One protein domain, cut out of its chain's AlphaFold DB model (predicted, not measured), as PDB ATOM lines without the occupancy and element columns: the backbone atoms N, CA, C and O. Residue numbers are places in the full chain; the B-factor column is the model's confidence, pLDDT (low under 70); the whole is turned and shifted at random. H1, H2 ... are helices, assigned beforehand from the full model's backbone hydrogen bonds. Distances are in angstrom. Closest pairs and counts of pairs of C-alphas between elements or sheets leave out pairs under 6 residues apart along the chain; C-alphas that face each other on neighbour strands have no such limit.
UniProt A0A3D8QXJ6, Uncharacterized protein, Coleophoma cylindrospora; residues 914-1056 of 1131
ATOM      1  N   HIS A 914       4.369  31.396 -19.537       90.69
ATOM      2  CA  HIS A 914       4.572  30.073 -18.927       90.69
ATOM      3  C   HIS A 914       4.032  29.988 -17.476       90.69
ATOM      4  O   HIS A 914       3.737  28.895 -16.985       90.69
ATOM      5  N   LYS A 915       3.850  31.128 -16.790       92.75
ATOM      6  CA  LYS A 915       3.130  31.219 -15.507       92.75
ATOM      7  C   LYS A 915       1.649  30.871 -15.698       92.75
ATOM      8  O   LYS A 915       1.150  29.988 -15.007       92.75
ATOM      9  N   ILE A 916       0.978  31.499 -16.663       94.31
ATOM     10  CA  ILE A 916      -0.441  31.284 -16.989       94.31
ATOM     11  C   ILE A 916      -0.698  29.857 -17.484       94.31
ATOM     12  O   ILE A 916      -1.575  29.179 -16.949       94.31
ATOM     13  N   LEU A 917       0.125  29.343 -18.406       94.38
ATOM     14  CA  LEU A 917       0.018  27.960 -18.894       94.38
ATOM     15  C   LEU A 917       0.175  26.919 -17.771       94.38
ATOM     16  O   LEU A 917      -0.471  25.871 -17.797       94.38
ATOM     17  N   ASN A 918       0.987  27.215 -16.748       94.88
ATOM     18  CA  ASN A 918       1.063  26.388 -15.546       94.88
ATOM     19  C   ASN A 918      -0.230  26.468 -14.712       94.88
ATOM     20  O   ASN A 918      -0.723  25.426 -14.297       94.88
ATOM     21  N   LEU A 919      -0.820  27.654 -14.492       95.94
ATOM     22  CA  LEU A 919      -2.100  27.777 -13.767       95.94
ATOM     23  C   LEU A 919      -3.245  27.042 -14.495       95.94
ATOM     24  O   LEU A 919      -4.035  26.345 -13.852       95.94
ATOM     25  N   LEU A 920      -3.304  27.146 -15.828       96.50
ATOM     26  CA  LEU A 920      -4.259  26.420 -16.670       96.50
ATOM     27  C   LEU A 920      -4.105  24.905 -16.485       96.50
ATOM     28  O   LEU A 920      -5.047  24.256 -16.029       96.50
ATOM     29  N   GLN A 921      -2.907  24.354 -16.720       96.50
ATOM     30  CA  GLN A 921      -2.630  22.926 -16.513       96.50
ATOM     31  C   GLN A 921      -2.977  22.476 -15.087       96.50
ATOM     32  O   GLN A 921      -3.708  21.508 -14.908       96.50
ATOM     33  N   PHE A 922      -2.501  23.181 -14.062       96.50
ATOM     34  CA  PHE A 922      -2.635  22.767 -12.660       96.50
ATOM     35  C   PHE A 922      -4.086  22.825 -12.151       96.50
ATOM     36  O   PHE A 922      -4.478  22.024 -11.298       96.50
ATOM     37  N   SER A 923      -4.909  23.727 -12.698       96.44
ATOM     38  CA  SER A 923      -6.351  23.770 -12.420       96.44
ATOM     39  C   SER A 923      -7.134  22.663 -13.142       96.44
ATOM     40  O   SER A 923      -8.168  22.217 -12.639       96.44
ATOM     41  N   LEU A 924      -6.667  22.208 -14.311       97.12
ATOM     42  CA  LEU A 924      -7.242  21.079 -15.052       97.12
ATOM     43  C   LEU A 924      -6.851  19.737 -14.411       97.12
ATOM     44  O   LEU A 924      -7.720  18.904 -14.170       97.12
ATOM     45  N   GLU A 925      -5.576  19.561 -14.045       96.81
ATOM     46  CA  GLU A 925      -5.080  18.399 -13.291       96.81
ATOM     47  C   GLU A 925      -5.884  18.176 -12.007       96.81
ATOM     48  O   GLU A 925      -6.278  17.049 -11.710       96.81
ATOM     49  N   GLU A 926      -6.154  19.238 -11.244       95.44
ATOM     50  CA  GLU A 926      -6.878  19.113  -9.981       95.44
ATOM     51  C   GLU A 926      -8.345  18.718 -10.181       95.44
ATOM     52  O   GLU A 926      -8.847  17.867  -9.448       95.44
ATOM     53  N   ASP A 927      -9.035  19.292 -11.169       94.88
ATOM     54  CA  ASP A 927     -10.436  18.958 -11.442       94.88
ATOM     55  C   ASP A 927     -10.579  17.512 -11.966       94.88
ATOM     56  O   ASP A 927     -11.468  16.792 -11.512       94.88
ATOM     57  N   LEU A 928      -9.658  17.041 -12.819       95.56
ATOM     58  CA  LEU A 928      -9.603  15.646 -13.290       95.56
ATOM     59  C   LEU A 928      -9.322  14.650 -12.156       95.56
ATOM     60  O   LEU A 928      -9.968  13.606 -12.051       95.56
ATOM     61  N   VAL A 929      -8.355  14.955 -11.283       94.56
ATOM     62  CA  VAL A 929      -8.039  14.094 -10.132       94.56
ATOM     63  C   VAL A 929      -9.221  14.043  -9.160       94.56
ATOM     64  O   VAL A 929      -9.554  12.964  -8.669       94.56
ATOM     65  N   ARG A 930      -9.903  15.175  -8.934       91.69
ATOM     66  CA  ARG A 930     -11.114  15.258  -8.103       91.69
ATOM     67  C   ARG A 930     -12.268  14.430  -8.670       91.69
ATOM     68  O   ARG A 930     -12.855  13.667  -7.908       91.69
ATOM     69  N   GLU A 931     -12.546  14.533  -9.970       92.25
ATOM     70  CA  GLU A 931     -13.584  13.761 -10.673       92.25
ATOM     71  C   GLU A 931     -13.364  12.243 -10.524       92.25
ATOM     72  O   GLU A 931     -14.282  11.498 -10.165       92.25
ATOM     73  N   VAL A 932     -12.117  11.789 -10.706       91.94
ATOM     74  CA  VAL A 932     -11.716  10.385 -10.514       91.94
ATOM     75  C   VAL A 932     -11.802   9.951  -9.044       91.94
ATOM     76  O   VAL A 932     -12.187   8.812  -8.762       91.94
ATOM     77  N   GLU A 933     -11.466  10.819  -8.084       88.62
ATOM     78  CA  GLU A 933     -11.611  10.507  -6.656       88.62
ATOM     79  C   GLU A 933     -13.082  10.420  -6.211       88.62
ATOM     80  O   GLU A 933     -13.406   9.533  -5.417       88.62
ATOM     81  N   ASP A 934     -13.983  11.254  -6.737       85.81
ATOM     82  CA  ASP A 934     -15.408  11.246  -6.373       85.81
ATOM     83  C   ASP A 934     -16.161  10.016  -6.912       85.81
ATOM     84  O   ASP A 934     -16.901   9.371  -6.157       85.81
ATOM     85  N   PHE A 935     -15.890   9.596  -8.156       85.50
ATOM     86  CA  PHE A 935     -16.419   8.341  -8.721       85.50
ATOM     87  C   PHE A 935     -16.052   7.102  -7.881       85.50
ATOM     88  O   PHE A 935     -16.832   6.149  -7.748       85.50
ATOM     89  N   VAL A 936     -14.839   7.100  -7.319       82.88
ATOM     90  CA  VAL A 936     -14.268   5.953  -6.604       82.88
ATOM     91  C   VAL A 936     -14.559   5.970  -5.100       82.88
ATOM     92  O   VAL A 936     -14.739   4.907  -4.502       82.88
ATOM     93  N   GLY A 937     -14.561   7.143  -4.465       73.50
ATOM     94  CA  GLY A 937     -14.630   7.272  -3.007       73.50
ATOM     95  C   GLY A 937     -15.995   6.917  -2.411       73.50
ATOM     96  O   GLY A 937     -16.069   6.419  -1.281       73.50
ATOM     97  N   ARG A 938     -17.080   7.142  -3.163       67.94
ATOM     98  CA  ARG A 938     -18.457   6.917  -2.697       67.94
ATOM     99  C   ARG A 938     -18.758   5.421  -2.530       67.94
ATOM    100  O   ARG A 938     -18.481   4.589  -3.393       67.94
ATOM    101  N   ARG A 939     -19.306   5.052  -1.364       58.38
ATOM    102  CA  ARG A 939     -19.460   3.645  -0.950       58.38
ATOM    103  C   ARG A 939     -20.630   2.960  -1.656       58.38
ATOM    104  O   ARG A 939     -21.780   3.280  -1.371       58.38
ATOM    105  N   SER A 940     -20.341   1.924  -2.442       49.88
ATOM    106  CA  SER A 940     -21.350   0.976  -2.927       49.88
ATOM    107  C   SER A 940     -20.865  -0.479  -2.857       49.88
ATOM    108  O   SER A 940     -19.689  -0.731  -3.128       49.88
ATOM    109  N   PRO A 941     -21.733  -1.445  -2.496       44.06
ATOM    110  CA  PRO A 941     -21.411  -2.872  -2.491       44.06
ATOM    111  C   PRO A 941     -21.756  -3.602  -3.808       44.06
ATOM    112  O   PRO A 941     -21.714  -4.828  -3.821       44.06
ATOM    113  N   LEU A 942     -22.141  -2.901  -4.886       43.62
ATOM    114  CA  LEU A 942     -22.640  -3.518  -6.127       43.62
ATOM    115  C   LEU A 942     -21.852  -3.104  -7.384       43.62
ATOM    116  O   LEU A 942     -21.504  -1.936  -7.565       43.62
ATOM    117  N   ASN A 943     -21.635  -4.082  -8.269       53.09
ATOM    118  CA  ASN A 943     -21.062  -3.911  -9.607       53.09
ATOM    119  C   ASN A 943     -22.143  -3.398 -10.565       53.09
ATOM    120  O   ASN A 943     -23.098  -4.131 -10.812       53.09
ATOM    121  N   LEU A 944     -22.017  -2.168 -11.084       51.69
ATOM    122  CA  LEU A 944     -22.997  -1.604 -12.031       51.69
ATOM    123  C   LEU A 944     -22.484  -0.391 -12.842       51.69
ATOM    124  O   LEU A 944     -23.191   0.590 -13.021       51.69
ATOM    125  N   VAL A 945     -21.243  -0.469 -13.334       55.97
ATOM    126  CA  VAL A 945     -20.797   0.262 -14.540       55.97
ATOM    127  C   VAL A 945     -19.914  -0.709 -15.324       55.97
ATOM    128  O   VAL A 945     -18.815  -1.044 -14.870       55.97
ATOM    129  N   ASP A 946     -20.402  -1.237 -16.447       60.19
ATOM    130  CA  ASP A 946     -19.665  -2.232 -17.238       60.19
ATOM    131  C   ASP A 946     -18.803  -1.565 -18.314       60.19
ATOM    132  O   ASP A 946     -19.019  -1.726 -19.513       60.19
ATOM    133  N   LEU A 947     -17.743  -0.889 -17.855       63.12
ATOM    134  CA  LEU A 947     -16.669  -0.326 -18.690       63.12
ATOM    135  C   LEU A 947     -15.883  -1.385 -19.511       63.12
ATOM    136  O   LEU A 947     -14.795  -1.086 -20.011       63.12
ATOM    137  N   THR A 948     -16.352  -2.638 -19.591       56.69
ATOM    138  CA  THR A 948     -15.733  -3.721 -20.373       56.69
ATOM    139  C   THR A 948     -16.562  -4.143 -21.586       56.69
ATOM    140  O   THR A 948     -15.978  -4.586 -22.578       56.69
ATOM    141  N   ARG A 949     -17.883  -3.921 -21.562       52.81
ATOM    142  CA  ARG A 949     -18.716  -3.902 -22.772       52.81
ATOM    143  C   ARG A 949     -18.412  -2.660 -23.614       52.81
ATOM    144  O   ARG A 949     -17.791  -1.702 -23.158       52.81
ATOM    145  N   THR A 950     -18.871  -2.668 -24.862       47.12
ATOM    146  CA  THR A 950     -19.009  -1.453 -25.674       47.12
ATOM    147  C   THR A 950     -20.175  -0.629 -25.132       47.12
ATOM    148  O   THR A 950     -21.283  -0.687 -25.663       47.12
ATOM    149  N   THR A 951     -19.938   0.086 -24.031       46.28
ATOM    150  CA  THR A 951     -20.863   1.098 -23.509       46.28
ATOM    151  C   THR A 951     -21.180   2.113 -24.612       46.28
ATOM    152  O   THR A 951     -20.236   2.556 -25.279       46.28
ATOM    153  N   PRO A 952     -22.447   2.527 -24.811       52.31
ATOM    154  CA  PRO A 952     -22.720   3.727 -25.599       52.31
ATOM    155  C   PRO A 952     -21.951   4.908 -24.980       52.31
ATOM    156  O   PRO A 952     -21.820   4.972 -23.755       52.31
ATOM    157  N   TYR A 953     -21.412   5.806 -25.815       53.72
ATOM    158  CA  TYR A 953     -20.497   6.888 -25.393       53.72
ATOM    159  C   TYR A 953     -21.023   7.681 -24.180       53.72
ATOM    160  O   TYR A 953     -20.267   7.992 -23.256       53.72
ATOM    161  N   ASN A 954     -22.338   7.905 -24.167       63.97
ATOM    162  CA  ASN A 954     -23.158   8.492 -23.112       63.97
ATOM    163  C   ASN A 954     -22.727   8.091 -21.685       63.97
ATOM    164  O   ASN A 954     -22.399   8.959 -20.876       63.97
ATOM    165  N   GLU A 955     -22.655   6.788 -21.366       71.44
ATOM    166  CA  GLU A 955     -22.443   6.334 -19.978       71.44
ATOM    167  C   GLU A 955     -21.117   6.819 -19.377       71.44
ATOM    168  O   GLU A 955     -21.047   7.068 -18.173       71.44
ATOM    169  N   PHE A 956     -20.059   6.959 -20.183       81.50
ATOM    170  CA  PHE A 956     -18.777   7.459 -19.683       81.50
ATOM    171  C   PHE A 956     -18.803   8.984 -19.518       81.50
ATOM    172  O   PHE A 956     -18.370   9.484 -18.478       81.50
ATOM    173  N   HIS A 957     -19.378   9.708 -20.484       82.88
ATOM    174  CA  HIS A 957     -19.529  11.165 -20.440       82.88
ATOM    175  C   HIS A 957     -20.309  11.640 -19.199       82.88
ATOM    176  O   HIS A 957     -19.895  12.592 -18.546       82.88
ATOM    177  N   VAL A 958     -21.376  10.936 -18.797       77.88
ATOM    178  CA  VAL A 958     -22.153  11.270 -17.583       77.88
ATOM    179  C   VAL A 958     -21.343  11.088 -16.285       77.88
ATOM    180  O   VAL A 958     -21.589  11.776 -15.295       77.88
ATOM    181  N   GLN A 959     -20.370  10.172 -16.260       82.69
ATOM    182  CA  GLN A 959     -19.567   9.863 -15.064       82.69
ATOM    183  C   GLN A 959     -18.267  10.672 -14.973       82.69
ATOM    184  O   GLN A 959     -17.783  10.924 -13.864       82.69
ATOM    185  N   PHE A 960     -17.701  11.038 -16.125       89.44
ATOM    186  CA  PHE A 960     -16.402  11.695 -16.257       89.44
ATOM    187  C   PHE A 960     -16.398  12.771 -17.366       89.44
ATOM    188  O   PHE A 960     -15.606  12.669 -18.308       89.44
ATOM    189  N   PRO A 961     -17.278  13.790 -17.317       88.19
ATOM    190  CA  PRO A 961     -17.382  14.788 -18.384       88.19
ATOM    191  C   PRO A 961     -16.068  15.544 -18.636       88.19
ATOM    192  O   PRO A 961     -15.777  15.910 -19.772       88.19
ATOM    193  N   TYR A 962     -15.234  15.756 -17.615       93.56
ATOM    194  CA  TYR A 962     -13.945  16.430 -17.779       93.56
ATOM    195  C   TYR A 962     -12.892  15.527 -18.423       93.56
ATOM    196  O   TYR A 962     -12.170  15.961 -19.321       93.56
ATOM    197  N   LEU A 963     -12.803  14.266 -17.996       94.31
ATOM    198  CA  LEU A 963     -11.888  13.306 -18.610       94.31
ATOM    199  C   LEU A 963     -12.315  12.930 -20.035       94.31
ATOM    200  O   LEU A 963     -11.446  12.682 -20.866       94.31
ATOM    201  N   GLU A 964     -13.616  12.939 -20.337       92.88
ATOM    202  CA  GLU A 964     -14.129  12.774 -21.700       92.88
ATOM    203  C   GLU A 964     -13.691  13.932 -22.605       92.88
ATOM    204  O   GLU A 964     -13.101  13.664 -23.644       92.88
ATOM    205  N   LEU A 965     -13.858  15.196 -22.190       93.62
ATOM    206  CA  LEU A 965     -13.380  16.359 -22.960       93.62
ATOM    207  C   LEU A 965     -11.866  16.300 -23.241       93.62
ATOM    208  O   LEU A 965     -11.423  16.608 -24.344       93.62
ATOM    209  N   VAL A 966     -11.061  15.858 -22.268       96.00
ATOM    210  CA  VAL A 966      -9.610  15.660 -22.458       96.00
ATOM    211  C   VAL A 966      -9.308  14.515 -23.430       96.00
ATOM    212  O   VAL A 966      -8.360  14.611 -24.204       96.00
ATOM    213  N   LEU A 967     -10.089  13.431 -23.406       93.81
ATOM    214  CA  LEU A 967      -9.920  12.309 -24.332       93.81
ATOM    215  C   LEU A 967     -10.355  12.676 -25.755       93.81
ATOM    216  O   LEU A 967      -9.618  12.357 -26.683       93.81
ATOM    217  N   GLN A 968     -11.465  13.402 -25.918       92.56
ATOM    218  CA  GLN A 968     -11.945  13.935 -27.198       92.56
ATOM    219  C   GLN A 968     -10.925  14.902 -27.805       92.56
ATOM    220  O   GLN A 968     -10.428  14.654 -28.898       92.56
ATOM    221  N   GLN A 969     -10.445  15.898 -27.050       92.88
ATOM    222  CA  GLN A 969      -9.386  16.801 -27.523       92.88
ATOM    223  C   GLN A 969      -8.090  16.061 -27.922       92.88
ATOM    224  O   GLN A 969      -7.353  16.514 -28.796       92.88
ATOM    225  N   VAL A 970      -7.796  14.909 -27.307       91.56
ATOM    226  CA  VAL A 970      -6.661  14.039 -27.669       91.56
ATOM    227  C   VAL A 970      -6.960  13.128 -28.867       91.56
ATOM    228  O   VAL A 970      -6.015  12.672 -29.516       91.56
ATOM    229  N   GLU A 971      -8.225  12.867 -29.179       91.81
ATOM    230  CA  GLU A 971      -8.688  11.990 -30.259       91.81
ATOM    231  C   GLU A 971      -8.996  12.750 -31.560       91.81
ATOM    232  O   GLU A 971      -8.704  12.208 -32.627       91.81
ATOM    233  N   ASP A 972      -9.489  13.990 -31.466       89.44
ATOM    234  CA  ASP A 972      -9.981  14.808 -32.586       89.44
ATOM    235  C   ASP A 972      -8.924  15.764 -33.173       89.44
ATOM    236  O   ASP A 972      -8.911  16.019 -34.377       89.44
ATOM    237  N   ASP A 973      -7.998  16.272 -32.351       85.81
ATOM    238  CA  ASP A 973      -6.824  17.033 -32.812       85.81
ATOM    239  C   ASP A 973      -5.998  16.155 -33.780       85.81
ATOM    240  O   ASP A 973      -5.601  15.060 -33.384       85.81
ATOM    241  N   PRO A 974      -5.691  16.558 -35.025       82.75
ATOM    242  CA  PRO A 974      -4.889  15.733 -35.933       82.75
ATOM    243  C   PRO A 974      -3.401  15.661 -35.535       82.75
ATOM    244  O   PRO A 974      -2.675  14.790 -36.015       82.75
ATOM    245  N   SER A 975      -2.927  16.557 -34.666       86.75
ATOM    246  CA  SER A 975      -1.530  16.653 -34.241       86.75
ATOM    247  C   SER A 975      -1.197  15.758 -33.035       86.75
ATOM    248  O   SER A 975      -2.069  15.187 -32.367       86.75
ATOM    249  N   GLN A 976       0.097  15.615 -32.729       84.12
ATOM    250  CA  GLN A 976       0.524  14.935 -31.506       84.12
ATOM    251  C   GLN A 976       0.156  15.771 -30.259       84.12
ATOM    252  O   GLN A 976       0.616  16.916 -30.139       84.12
ATOM    253  N   PRO A 977      -0.628  15.217 -29.306       86.25
ATOM    254  CA  PRO A 977      -1.064  15.935 -28.113       86.25
ATOM    255  C   PRO A 977       0.113  16.497 -27.309       86.25
ATOM    256  O   PRO A 977       1.172  15.884 -27.179       86.25
ATOM    257  N   THR A 978      -0.088  17.698 -26.765       88.62
ATOM    258  CA  THR A 978       0.956  18.471 -26.075       88.62
ATOM    259  C   THR A 978       1.474  17.755 -24.825       88.62
ATOM    260  O   THR A 978       0.738  17.001 -24.194       88.62
ATOM    261  N   ASP A 979       2.708  18.025 -24.384       90.88
ATOM    262  CA  ASP A 979       3.214  17.430 -23.134       90.88
ATOM    263  C   ASP A 979       2.363  17.780 -21.907       90.88
ATOM    264  O   ASP A 979       2.246  16.962 -20.994       90.88
ATOM    265  N   ARG A 980       1.710  18.950 -21.917       93.69
ATOM    266  CA  ARG A 980       0.745  19.361 -20.889       93.69
ATOM    267  C   ARG A 980      -0.543  18.535 -20.963       93.69
ATOM    268  O   ARG A 980      -1.053  18.113 -19.933       93.69
ATOM    269  N   MET A 981      -1.031  18.242 -22.168       93.44
ATOM    270  CA  MET A 981      -2.170  17.344 -22.399       93.44
ATOM    271  C   MET A 981      -1.842  15.899 -21.986       93.44
ATOM    272  O   MET A 981      -2.643  15.220 -21.340       93.44
ATOM    273  N   LEU A 982      -0.625  15.439 -22.288       94.00
ATOM    274  CA  LEU A 982      -0.109  14.168 -21.797       94.00
ATOM    275  C   LEU A 982      -0.008  14.173 -20.264       94.00
ATOM    276  O   LEU A 982      -0.346  13.160 -19.662       94.00
ATOM    277  N   ASP A 983       0.368  15.281 -19.615       94.69
ATOM    278  CA  ASP A 983       0.310  15.430 -18.151       94.69
ATOM    279  C   ASP A 983      -1.112  15.323 -17.583       94.69
ATOM    280  O   ASP A 983      -1.296  14.598 -16.603       94.69
ATOM    281  N   LEU A 984      -2.131  15.916 -18.221       96.38
ATOM    282  CA  LEU A 984      -3.533  15.732 -17.813       96.38
ATOM    283  C   LEU A 984      -3.917  14.240 -17.805       96.38
ATOM    284  O   LEU A 984      -4.410  13.718 -16.798       96.38
ATOM    285  N   LEU A 985      -3.606  13.521 -18.890       95.75
ATOM    286  CA  LEU A 985      -3.828  12.074 -18.989       95.75
ATOM    287  C   LEU A 985      -2.965  11.268 -18.001       95.75
ATOM    288  O   LEU A 985      -3.440  10.272 -17.442       95.75
ATOM    289  N   ARG A 986      -1.710  11.677 -17.754       95.75
ATOM    290  CA  ARG A 986      -0.818  11.046 -16.765       95.75
ATOM    291  C   ARG A 986      -1.422  11.173 -15.360       95.75
ATOM    292  O   ARG A 986      -1.482  10.172 -14.644       95.75
ATOM    293  N   CYS A 987      -1.921  12.354 -14.990       95.31
ATOM    294  CA  CYS A 987      -2.555  12.643 -13.703       95.31
ATOM    295  C   CYS A 987      -3.880  11.891 -13.513       95.31
ATOM    296  O   CYS A 987      -4.032  11.195 -12.505       95.31
ATOM    297  N   ALA A 988      -4.796  11.931 -14.486       94.88
ATOM    298  CA  ALA A 988      -6.059  11.191 -14.423       94.88
ATOM    299  C   ALA A 988      -5.829   9.670 -14.315       94.88
ATOM    300  O   ALA A 988      -6.387   8.992 -13.441       94.88
ATOM    301  N   LYS A 989      -4.918   9.114 -15.131       95.06
ATOM    302  CA  LYS A 989      -4.566   7.690 -15.051       95.06
ATOM    303  C   LYS A 989      -3.874   7.347 -13.728       95.06
ATOM    304  O   LYS A 989      -4.146   6.277 -13.186       95.06
ATOM    305  N   ALA A 990      -3.044   8.226 -13.162       94.56
ATOM    306  CA  ALA A 990      -2.426   8.027 -11.847       94.56
ATOM    307  C   ALA A 990      -3.451   8.082 -10.690       94.56
ATOM    308  O   ALA A 990      -3.376   7.262  -9.769       94.56
ATOM    309  N   ALA A 991      -4.453   8.965 -10.756       94.00
ATOM    310  CA  ALA A 991      -5.538   9.056  -9.771       94.00
ATOM    311  C   ALA A 991      -6.394   7.779  -9.695       94.00
ATOM    312  O   ALA A 991      -6.909   7.436  -8.628       94.00
ATOM    313  N   SER A 992      -6.486   7.013 -10.790       92.19
ATOM    314  CA  SER A 992      -7.218   5.736 -10.818       92.19
ATOM    315  C   SER A 992      -6.646   4.664  -9.870       92.19
ATOM    316  O   SER A 992      -7.386   3.783  -9.430       92.19
ATOM    317  N   PHE A 993      -5.362   4.733  -9.487       90.69
ATOM    318  CA  PHE A 993      -4.721   3.760  -8.587       90.69
ATOM    319  C   PHE A 993      -5.145   3.933  -7.107       90.69
ATOM    320  O   PHE A 993      -5.855   4.863  -6.754       90.69
ATOM    321  N   SER A 994      -4.767   3.003  -6.222       85.69
ATOM    322  CA  SER A 994      -5.193   2.955  -4.808       85.69
ATOM    323  C   SER A 994      -4.516   4.033  -3.940       85.69
ATOM    324  O   SER A 994      -3.358   3.869  -3.562       85.69
ATOM    325  N   GLN A 995      -5.229   5.099  -3.562       83.69
ATOM    326  CA  GLN A 995      -4.602   6.328  -3.040       83.69
ATOM    327  C   GLN A 995      -4.266   6.313  -1.530       83.69
ATOM    328  O   GLN A 995      -3.584   7.210  -1.028       83.69
ATOM    329  N   THR A 996      -4.704   5.302  -0.767       83.12
ATOM    330  CA  THR A 996      -4.410   5.171   0.677       83.12
ATOM    331  C   THR A 996      -3.896   3.782   1.067       83.12
ATOM    332  O   THR A 996      -4.199   2.778   0.422       83.12
ATOM    333  N   LYS A 997      -3.169   3.689   2.199       80.81
ATOM    334  CA  LYS A 997      -2.772   2.392   2.797       80.81
ATOM    335  C   LYS A 997      -3.986   1.466   3.002       80.81
ATOM    336  O   LYS A 997      -3.879   0.261   2.793       80.81
ATOM    337  N   ARG A 998      -5.144   2.034   3.371       77.56
ATOM    338  CA  ARG A 998      -6.389   1.295   3.634       77.56
ATOM    339  C   ARG A 998      -7.024   0.736   2.359       77.56
ATOM    340  O   ARG A 998      -7.564  -0.360   2.415       77.56
ATOM    341  N   GLU A 999      -6.943   1.440   1.231       76.88
ATOM    342  CA  GLU A 999      -7.350   0.907  -0.080       76.88
ATOM    343  C   GLU A 999      -6.402  -0.188  -0.570       76.88
ATOM    344  O   GLU A 999      -6.865  -1.220  -1.042       76.88
ATOM    345  N   ILE A1000      -5.084  -0.003  -0.421       76.19
ATOM    346  CA  ILE A1000      -4.082  -1.003  -0.829       76.19
ATOM    347  C   ILE A1000      -4.294  -2.321  -0.065       76.19
ATOM    348  O   ILE A1000      -4.327  -3.384  -0.684       76.19
ATOM    349  N   ALA A1001      -4.520  -2.254   1.252       72.06
ATOM    350  CA  ALA A1001      -4.844  -3.416   2.085       72.06
ATOM    351  C   ALA A1001      -6.249  -4.005   1.819       72.06
ATOM    352  O   ALA A1001      -6.522  -5.143   2.186       72.06
ATOM    353  N   ARG A1002      -7.149  -3.250   1.176       68.69
ATOM    354  CA  ARG A1002      -8.510  -3.672   0.795       68.69
ATOM    355  C   ARG A1002      -8.637  -3.933  -0.707       68.69
ATOM    356  O   ARG A1002      -9.726  -3.803  -1.274       68.69
ATOM    357  N   SER A1003      -7.544  -4.345  -1.344       61.31
ATOM    358  CA  SER A1003      -7.461  -4.620  -2.783       61.31
ATOM    359  C   SER A1003      -8.449  -5.688  -3.286       61.31
ATOM    360  O   SER A1003      -8.762  -5.716  -4.471       61.31
ATOM    361  N   ILE A1004      -8.988  -6.509  -2.379       57.53
ATOM    362  CA  ILE A1004      -9.980  -7.570  -2.630       57.53
ATOM    363  C   ILE A1004     -11.438  -7.038  -2.562       57.53
ATOM    364  O   ILE A1004     -12.379  -7.728  -2.934       57.53
ATOM    365  N   THR A1005     -11.666  -5.797  -2.105       60.88
ATOM    366  CA  THR A1005     -13.020  -5.219  -1.921       60.88
ATOM    367  C   THR A1005     -13.540  -4.456  -3.159       60.88
ATOM    368  O   THR A1005     -12.719  -3.951  -3.932       60.88
ATOM    369  N   PRO A1006     -14.874  -4.272  -3.330       60.59
ATOM    370  CA  PRO A1006     -15.474  -3.665  -4.535       60.59
ATOM    371  C   PRO A1006     -14.959  -2.272  -4.937       60.59
ATOM    372  O   PRO A1006     -14.884  -1.955  -6.122       60.59
ATOM    373  N   PHE A1007     -14.501  -1.459  -3.980       60.84
ATOM    374  CA  PHE A1007     -13.822  -0.180  -4.249       60.84
ATOM    375  C   PHE A1007     -12.640  -0.333  -5.221       60.84
ATOM    376  O   PHE A1007     -12.401   0.510  -6.087       60.84
ATOM    377  N   THR A1008     -11.903  -1.439  -5.103       65.75
ATOM    378  CA  THR A1008     -10.748  -1.730  -5.954       65.75
ATOM    379  C   THR A1008     -11.168  -2.223  -7.337       65.75
ATOM    380  O   THR A1008     -10.430  -2.006  -8.295       65.75
ATOM    381  N   GLN A1009     -12.361  -2.816  -7.476       74.62
ATOM    382  CA  GLN A1009     -12.923  -3.193  -8.776       74.62
ATOM    383  C   GLN A1009     -13.228  -1.936  -9.603       74.62
ATOM    384  O   GLN A1009     -12.702  -1.841 -10.709       74.62
ATOM    385  N   ARG A1010     -13.891  -0.911  -9.033       77.81
ATOM    386  CA  ARG A1010     -14.083   0.402  -9.697       77.81
ATOM    387  C   ARG A1010     -12.760   1.018 -10.170       77.81
ATOM    388  O   ARG A1010     -12.618   1.347 -11.346       77.81
ATOM    389  N   ARG A1011     -11.761   1.105  -9.278       86.31
ATOM    390  CA  ARG A1011     -10.404   1.587  -9.622       86.31
ATOM    391  C   ARG A1011      -9.769   0.786 -10.761       86.31
ATOM    392  O   ARG A1011      -9.187   1.361 -11.677       86.31
ATOM    393  N   ALA A1012      -9.865  -0.542 -10.716       84.69
ATOM    394  CA  ALA A1012      -9.274  -1.420 -11.720       84.69
ATOM    395  C   ALA A1012     -10.001  -1.364 -13.075       84.69
ATOM    396  O   ALA A1012      -9.327  -1.443 -14.101       84.69
ATOM    397  N   GLN A1013     -11.329  -1.209 -13.084       84.62
ATOM    398  CA  GLN A1013     -12.149  -1.033 -14.287       84.62
ATOM    399  C   GLN A1013     -11.810   0.285 -14.984       84.62
ATOM    400  O   GLN A1013     -11.368   0.250 -16.130       84.62
ATOM    401  N   LEU A1014     -11.898   1.421 -14.278       88.56
ATOM    402  CA  LEU A1014     -11.551   2.735 -14.831       88.56
ATOM    403  C   LEU A1014     -10.114   2.755 -15.369       88.56
ATOM    404  O   LEU A1014      -9.872   3.172 -16.498       88.56
ATOM    405  N   ARG A1015      -9.152   2.221 -14.607       90.88
ATOM    406  CA  ARG A1015      -7.758   2.134 -15.057       90.88
ATOM    407  C   ARG A1015      -7.595   1.291 -16.325       90.88
ATOM    408  O   ARG A1015      -6.813   1.677 -17.185       90.88
ATOM    409  N   ARG A1016      -8.301   0.155 -16.448       89.81
ATOM    410  CA  ARG A1016      -8.290  -0.693 -17.659       89.81
ATOM    411  C   ARG A1016      -8.928   0.015 -18.852       89.81
ATOM    412  O   ARG A1016      -8.374  -0.060 -19.943       89.81
ATOM    413  N   TYR A1017     -10.042   0.716 -18.642       90.38
ATOM    414  CA  TYR A1017     -10.712   1.512 -19.670       90.38
ATOM    415  C   TYR A1017      -9.783   2.610 -20.207       90.38
ATOM    416  O   TYR A1017      -9.495   2.635 -21.400       90.38
ATOM    417  N   LEU A1018      -9.213   3.437 -19.321       91.75
ATOM    418  CA  LEU A1018      -8.268   4.495 -19.699       91.75
ATOM    419  C   LEU A1018      -6.991   3.932 -20.334       91.75
ATOM    420  O   LEU A1018      -6.439   4.528 -21.249       91.75
ATOM    421  N   GLU A1019      -6.510   2.774 -19.879       92.75
ATOM    422  CA  GLU A1019      -5.373   2.093 -20.500       92.75
ATOM    423  C   GLU A1019      -5.685   1.615 -21.922       92.75
ATOM    424  O   GLU A1019      -4.860   1.834 -22.803       92.75
ATOM    425  N   LYS A1020      -6.879   1.062 -22.168       91.62
ATOM    426  CA  LYS A1020      -7.336   0.662 -23.506       91.62
ATOM    427  C   LYS A1020      -7.544   1.871 -24.423       91.62
ATOM    428  O   LYS A1020      -7.008   1.870 -25.528       91.62
ATOM    429  N   ARG A1021      -8.291   2.893 -23.977       91.69
ATOM    430  CA  ARG A1021      -8.632   4.068 -24.797       91.69
ATOM    431  C   ARG A1021      -7.387   4.877 -25.150       91.69
ATOM    432  O   ARG A1021      -7.068   4.951 -26.326       91.69
ATOM    433  N   ILE A1022      -6.592   5.315 -24.166       93.69
ATOM    434  CA  ILE A1022      -5.355   6.084 -24.422       93.69
ATOM    435  C   ILE A1022      -4.394   5.318 -25.348       93.69
ATOM    436  O   ILE A1022      -3.783   5.922 -26.223       93.69
ATOM    437  N   SER A1023      -4.260   3.990 -25.209       92.44
ATOM    438  CA  SER A1023      -3.431   3.204 -26.138       92.44
ATOM    439  C   SER A1023      -3.997   3.141 -27.561       92.44
ATOM    440  O   SER A1023      -3.208   3.187 -28.498       92.44
ATOM    441  N   ALA A1024      -5.320   3.103 -27.744       91.50
ATOM    442  CA  ALA A1024      -5.941   3.180 -29.068       91.50
ATOM    443  C   ALA A1024      -5.770   4.574 -29.705       91.50
ATOM    444  O   ALA A1024      -5.411   4.671 -30.877       91.50
ATOM    445  N   SER A1025      -5.949   5.653 -28.939       91.62
ATOM    446  CA  SER A1025      -5.753   7.036 -29.408       91.62
ATOM    447  C   SER A1025      -4.279   7.296 -29.758       91.62
ATOM    448  O   SER A1025      -3.977   7.914 -30.776       91.62
ATOM    449  N   PHE A1026      -3.339   6.734 -28.988       93.19
ATOM    450  CA  PHE A1026      -1.905   6.778 -29.308       93.19
ATOM    451  C   PHE A1026      -1.540   5.942 -30.547       93.19
ATOM    452  O   PHE A1026      -0.696   6.369 -31.331       93.19
ATOM    453  N   GLN A1027      -2.186   4.789 -30.765       91.56
ATOM    454  CA  GLN A1027      -2.017   3.992 -31.989       91.56
ATOM    455  C   GLN A1027      -2.532   4.729 -33.233       91.56
ATOM    456  O   GLN A1027      -1.835   4.746 -34.243       91.56
ATOM    457  N   LYS A1028      -3.696   5.395 -33.152       92.50
ATOM    458  CA  LYS A1028      -4.208   6.270 -34.228       92.50
ATOM    459  C   LYS A1028      -3.228   7.398 -34.583       92.50
ATOM    460  O   LYS A1028      -3.133   7.766 -35.745       92.50
ATOM    461  N   LYS A1029      -2.504   7.928 -33.590       90.88
ATOM    462  CA  LYS A1029      -1.521   9.020 -33.733       90.88
ATOM    463  C   LYS A1029      -0.071   8.550 -33.926       90.88
ATOM    464  O   LYS A1029       0.861   9.312 -33.672       90.88
ATOM    465  N   SER A1030       0.129   7.306 -34.365       92.00
ATOM    466  CA  SER A1030       1.438   6.744 -34.743       92.00
ATOM    467  C   SER A1030       2.530   6.794 -33.660       92.00
ATOM    468  O   SER A1030       3.716   6.748 -33.984       92.00
ATOM    469  N   TYR A1031       2.166   6.846 -32.372       91.94
ATOM    470  CA  TYR A1031       3.148   6.806 -31.282       91.94
ATOM    471  C   TYR A1031       3.901   5.473 -31.259       91.94
ATOM    472  O   TYR A1031       3.301   4.392 -31.264       91.94
ATOM    473  N   SER A1032       5.227   5.540 -31.143       92.94
ATOM    474  CA  SER A1032       6.066   4.347 -31.084       92.94
ATOM    475  C   SER A1032       5.794   3.519 -29.815       92.94
ATOM    476  O   SER A1032       5.501   4.069 -28.743       92.94
ATOM    477  N   PRO A1033       5.987   2.184 -29.849       92.19
ATOM    478  CA  PRO A1033       5.895   1.344 -28.650       92.19
ATOM    479  C   PRO A1033       6.831   1.785 -27.511       92.19
ATOM    480  O   PRO A1033       6.586   1.470 -26.346       92.19
ATOM    481  N   THR A1034       7.906   2.506 -27.835       92.81
ATOM    482  CA  THR A1034       8.831   3.166 -26.907       92.81
ATOM    483  C   THR A1034       8.192   4.350 -26.181       92.81
ATOM    484  O   THR A1034       8.241   4.385 -24.951       92.81
ATOM    485  N   GLU A1035       7.520   5.258 -26.888       91.50
ATOM    486  CA  GLU A1035       6.818   6.401 -26.286       91.50
ATOM    487  C   GLU A1035       5.626   5.948 -25.438       91.50
ATOM    488  O   GLU A1035       5.461   6.411 -24.309       91.50
ATOM    489  N   VAL A1036       4.856   4.953 -25.897       92.62
ATOM    490  CA  VAL A1036       3.768   4.357 -25.097       92.62
ATOM    491  C   VAL A1036       4.316   3.764 -23.787       92.62
ATOM    492  O   VAL A1036       3.739   3.967 -22.712       92.62
ATOM    493  N   LYS A1037       5.475   3.085 -23.828       92.50
ATOM    494  CA  LYS A1037       6.175   2.594 -22.624       92.50
ATOM    495  C   LYS A1037       6.698   3.742 -21.749       92.50
ATOM    496  O   LYS A1037       6.634   3.629 -20.524       92.50
ATOM    497  N   GLN A1038       7.181   4.840 -22.328       93.56
ATOM    498  CA  GLN A1038       7.642   6.030 -21.600       93.56
ATOM    499  C   GLN A1038       6.486   6.750 -20.893       93.56
ATOM    500  O   GLN A1038       6.593   7.045 -19.701       93.56
ATOM    501  N   PHE A1039       5.339   6.914 -21.555       95.06
ATOM    502  CA  PHE A1039       4.103   7.394 -20.938       95.06
ATOM    503  C   PHE A1039       3.698   6.497 -19.757       95.06
ATOM    504  O   PHE A1039       3.541   6.984 -18.636       95.06
ATOM    505  N   GLN A1040       3.640   5.172 -19.944       93.50
ATOM    506  CA  GLN A1040       3.338   4.239 -18.849       93.50
ATOM    507  C   GLN A1040       4.355   4.301 -17.692       93.50
ATOM    508  O   GLN A1040       3.961   4.138 -16.534       93.50
ATOM    509  N   ARG A1041       5.643   4.551 -17.966       92.62
ATOM    510  CA  ARG A1041       6.667   4.801 -16.934       92.62
ATOM    511  C   ARG A1041       6.402   6.110 -16.185       92.62
ATOM    512  O   ARG A1041       6.436   6.095 -14.961       92.62
ATOM    513  N   SER A1042       6.061   7.200 -16.878       93.44
ATOM    514  CA  SER A1042       5.760   8.500 -16.251       93.44
ATOM    515  C   SER A1042       4.549   8.443 -15.303       93.44
ATOM    516  O   SER A1042       4.630   8.923 -14.174       93.44
ATOM    517  N   VAL A1043       3.485   7.714 -15.666       93.31
ATOM    518  CA  VAL A1043       2.331   7.446 -14.777       93.31
ATOM    519  C   VAL A1043       2.761   6.728 -13.487       93.31
ATOM    520  O   VAL A1043       2.291   7.056 -12.398       93.31
ATOM    521  N   ARG A1044       3.698   5.772 -13.583       89.25
ATOM    522  CA  ARG A1044       4.282   5.062 -12.425       89.25
ATOM    523  C   ARG A1044       5.327   5.891 -11.659       89.25
ATOM    524  O   ARG A1044       5.701   5.508 -10.557       89.25
ATOM    525  N   ALA A1045       5.804   7.005 -12.217       90.69
ATOM    526  CA  ALA A1045       6.691   7.944 -11.530       90.69
ATOM    527  C   ALA A1045       5.910   8.954 -10.669       90.69
ATOM    528  O   ALA A1045       6.418   9.373  -9.624       90.69
ATOM    529  N   LEU A1046       4.679   9.293 -11.087       89.31
ATOM    530  CA  LEU A1046       3.717  10.107 -10.332       89.31
ATOM    531  C   LEU A1046       3.049   9.333  -9.183       89.31
ATOM    532  O   LEU A1046       2.797   9.920  -8.137       89.31
ATOM    533  N   TYR A1047       2.780   8.032  -9.349       92.56
ATOM    534  CA  TYR A1047       2.117   7.209  -8.329       92.56
ATOM    535  C   TYR A1047       2.970   6.015  -7.867       92.56
ATOM    536  O   TYR A1047       3.375   5.175  -8.671       92.56
ATOM    537  N   SER A1048       3.141   5.866  -6.548       87.50
ATOM    538  CA  SER A1048       3.796   4.713  -5.917       87.50
ATOM    539  C   SER A1048       2.975   4.147  -4.759       87.50
ATOM    540  O   SER A1048       2.459   4.868  -3.911       87.50
ATOM    541  N   ARG A1049       2.901   2.813  -4.671       85.31
ATOM    542  CA  ARG A1049       2.274   2.118  -3.530       85.31
ATOM    543  C   ARG A1049       3.108   2.209  -2.253       85.31
ATOM    544  O   ARG A1049       2.537   2.193  -1.159       85.31
ATOM    545  N   TYR A1050       4.431   2.277  -2.386       86.00
ATOM    546  CA  TYR A1050       5.384   2.109  -1.285       86.00
ATOM    547  C   TYR A1050       5.788   3.452  -0.664       86.00
ATOM    548  O   TYR A1050       5.645   3.633   0.546       86.00
ATOM    549  N   ASP A1051       6.167   4.422  -1.496       87.00
ATOM    550  CA  ASP A1051       6.447   5.804  -1.089       87.00
ATOM    551  C   ASP A1051       5.155   6.483  -0.593       87.00
ATOM    552  O   ASP A1051       4.124   6.450  -1.264       87.00
ATOM    553  N   SER A1052       5.178   7.070   0.608       85.12
ATOM    554  CA  SER A1052       4.031   7.780   1.187       85.12
ATOM    555  C   SER A1052       3.690   9.091   0.500       85.12
ATOM    556  O   SER A1052       2.516   9.460   0.477       85.12
ATOM    557  N   ASN A1053       4.688   9.763  -0.058       85.62
ATOM    558  CA  ASN A1053       4.568  11.089  -0.644       85.62
ATOM    559  C   ASN A1053       3.990  10.981  -2.060       85.62
ATOM    560  O   ASN A1053       3.205  11.826  -2.475       85.62
ATOM    561  N   LYS A1054       4.285   9.871  -2.751       87.88
ATOM    562  CA  LYS A1054       3.722   9.512  -4.064       87.88
ATOM    563  C   LYS A1054       2.490   8.597  -4.014       87.88
ATOM    564  O   LYS A1054       2.055   8.107  -5.054       87.88
ATOM    565  N   ARG A1055       1.919   8.325  -2.833       89.12
ATOM    566  CA  ARG A1055       0.752   7.423  -2.711       89.12
ATOM    567  C   ARG A1055      -0.577   8.086  -3.060       89.12
ATOM    568  O   ARG A1055      -1.475   7.386  -3.506       89.12
ATOM    569  N   ASN A1056      -0.712   9.391  -2.826       90.88
ATOM    570  CA  ASN A1056      -1.948  10.131  -3.066       90.88
ATOM    571  C   ASN A1056      -1.697  11.250  -4.089       90.88
ATOM    572  O   ASN A1056      -1.055  12.245  -3.769       90.88
TER     573      ASN A1056
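AT A GLANCE: This is residues 914 to 1056 of the 1131 residues of an uncharacterized protein of Coleophoma cylindrospora (UniProt A0A3D8QXJ6). The longest helix, H1, stands with H3, H4 and H6 in an up-and-down bundle of four, each running against the one before it in the chain; it is uneven, part aligned and part crossed, with the centre of H4 nearest the middle. H7 packs on H4 from outside the bundle, short H2 sits near H3 at the rim, and short H5, between H4 and H6 in the chain, has its centre farthest from the mean of the C-alphas, at 19.2 A, and touches no helix. The printed part has 143 residues with seven named helices, H1 to H7 in order, and no named strand: the class is all helix. It is compact, with a radius of gyration of the C-alphas of 15.2 A, and rounded, spanning 42 by 37 by 30 A.

IN THESE COORDINATES: H1, residues 914 to 937, is 33.8 A long and begins with C-alpha 914 at (4.572, 30.073, -18.927). H6, residues 1006 to 1028, is 33.3 A long and ends with C-alpha 1028 at (-4.208, 6.270, -34.228). H3, residues 961 to 972, measures 16.0 A, H4, residues 979 to 991, 18.0 A, and H7, residues 1033 to 1046, 20.4 A, ending with C-alpha 1046 at (3.717, 10.107, -10.332). H2 is residues 953 to 959, 10.8 A, and H5 residues 997 to 1001, 6.2 A.

HOW THE PARTS SIT: H1 touches H4 at a shallow tilt of 23 degrees, the same way, the closest C-alphas being those of Glu 925 and Leu 984, 5.5 A apart. With residues 927 to 931 alone, H1 touches H3, opposite ways at a steep tilt of 58 degrees; the closest C-alphas are those of Leu 928 and Leu 963, 6.2 A. H4 is the hub, touching four helices. H3 and H4 form a helical hairpin, tilted steeply at 41 degrees; their closest C-alphas, of Leu 963 and Ala 988, are 7.5 A apart. H4 and H6 only just touch, with 3 pairs of C-alphas within 8 A, the closest being those of Lys 989 and Arg 1015, 6.4 A. H7 touches residues 986 to 990 of H4, the C-alphas of Arg 986 and Val 1043 coming closest at 5.2 A. H2 is near H3 but not clearly touching, and H5 touches no helix. Every O i to N i+4 pair is within hydrogen-bond range in H1, H3, H4, H5, H6 and H7; in H2 2 of 3 are.

THE WHOLE: The C-alphas farthest apart, of His 914 and Leu 942, are 45.1 A apart. The printed part has no cut. The link from H1 to H2, 15 residues, is long. Mean pLDDT of the printed part is 84.3; residues 938 to 954 and 1002 to 1008 are under 70.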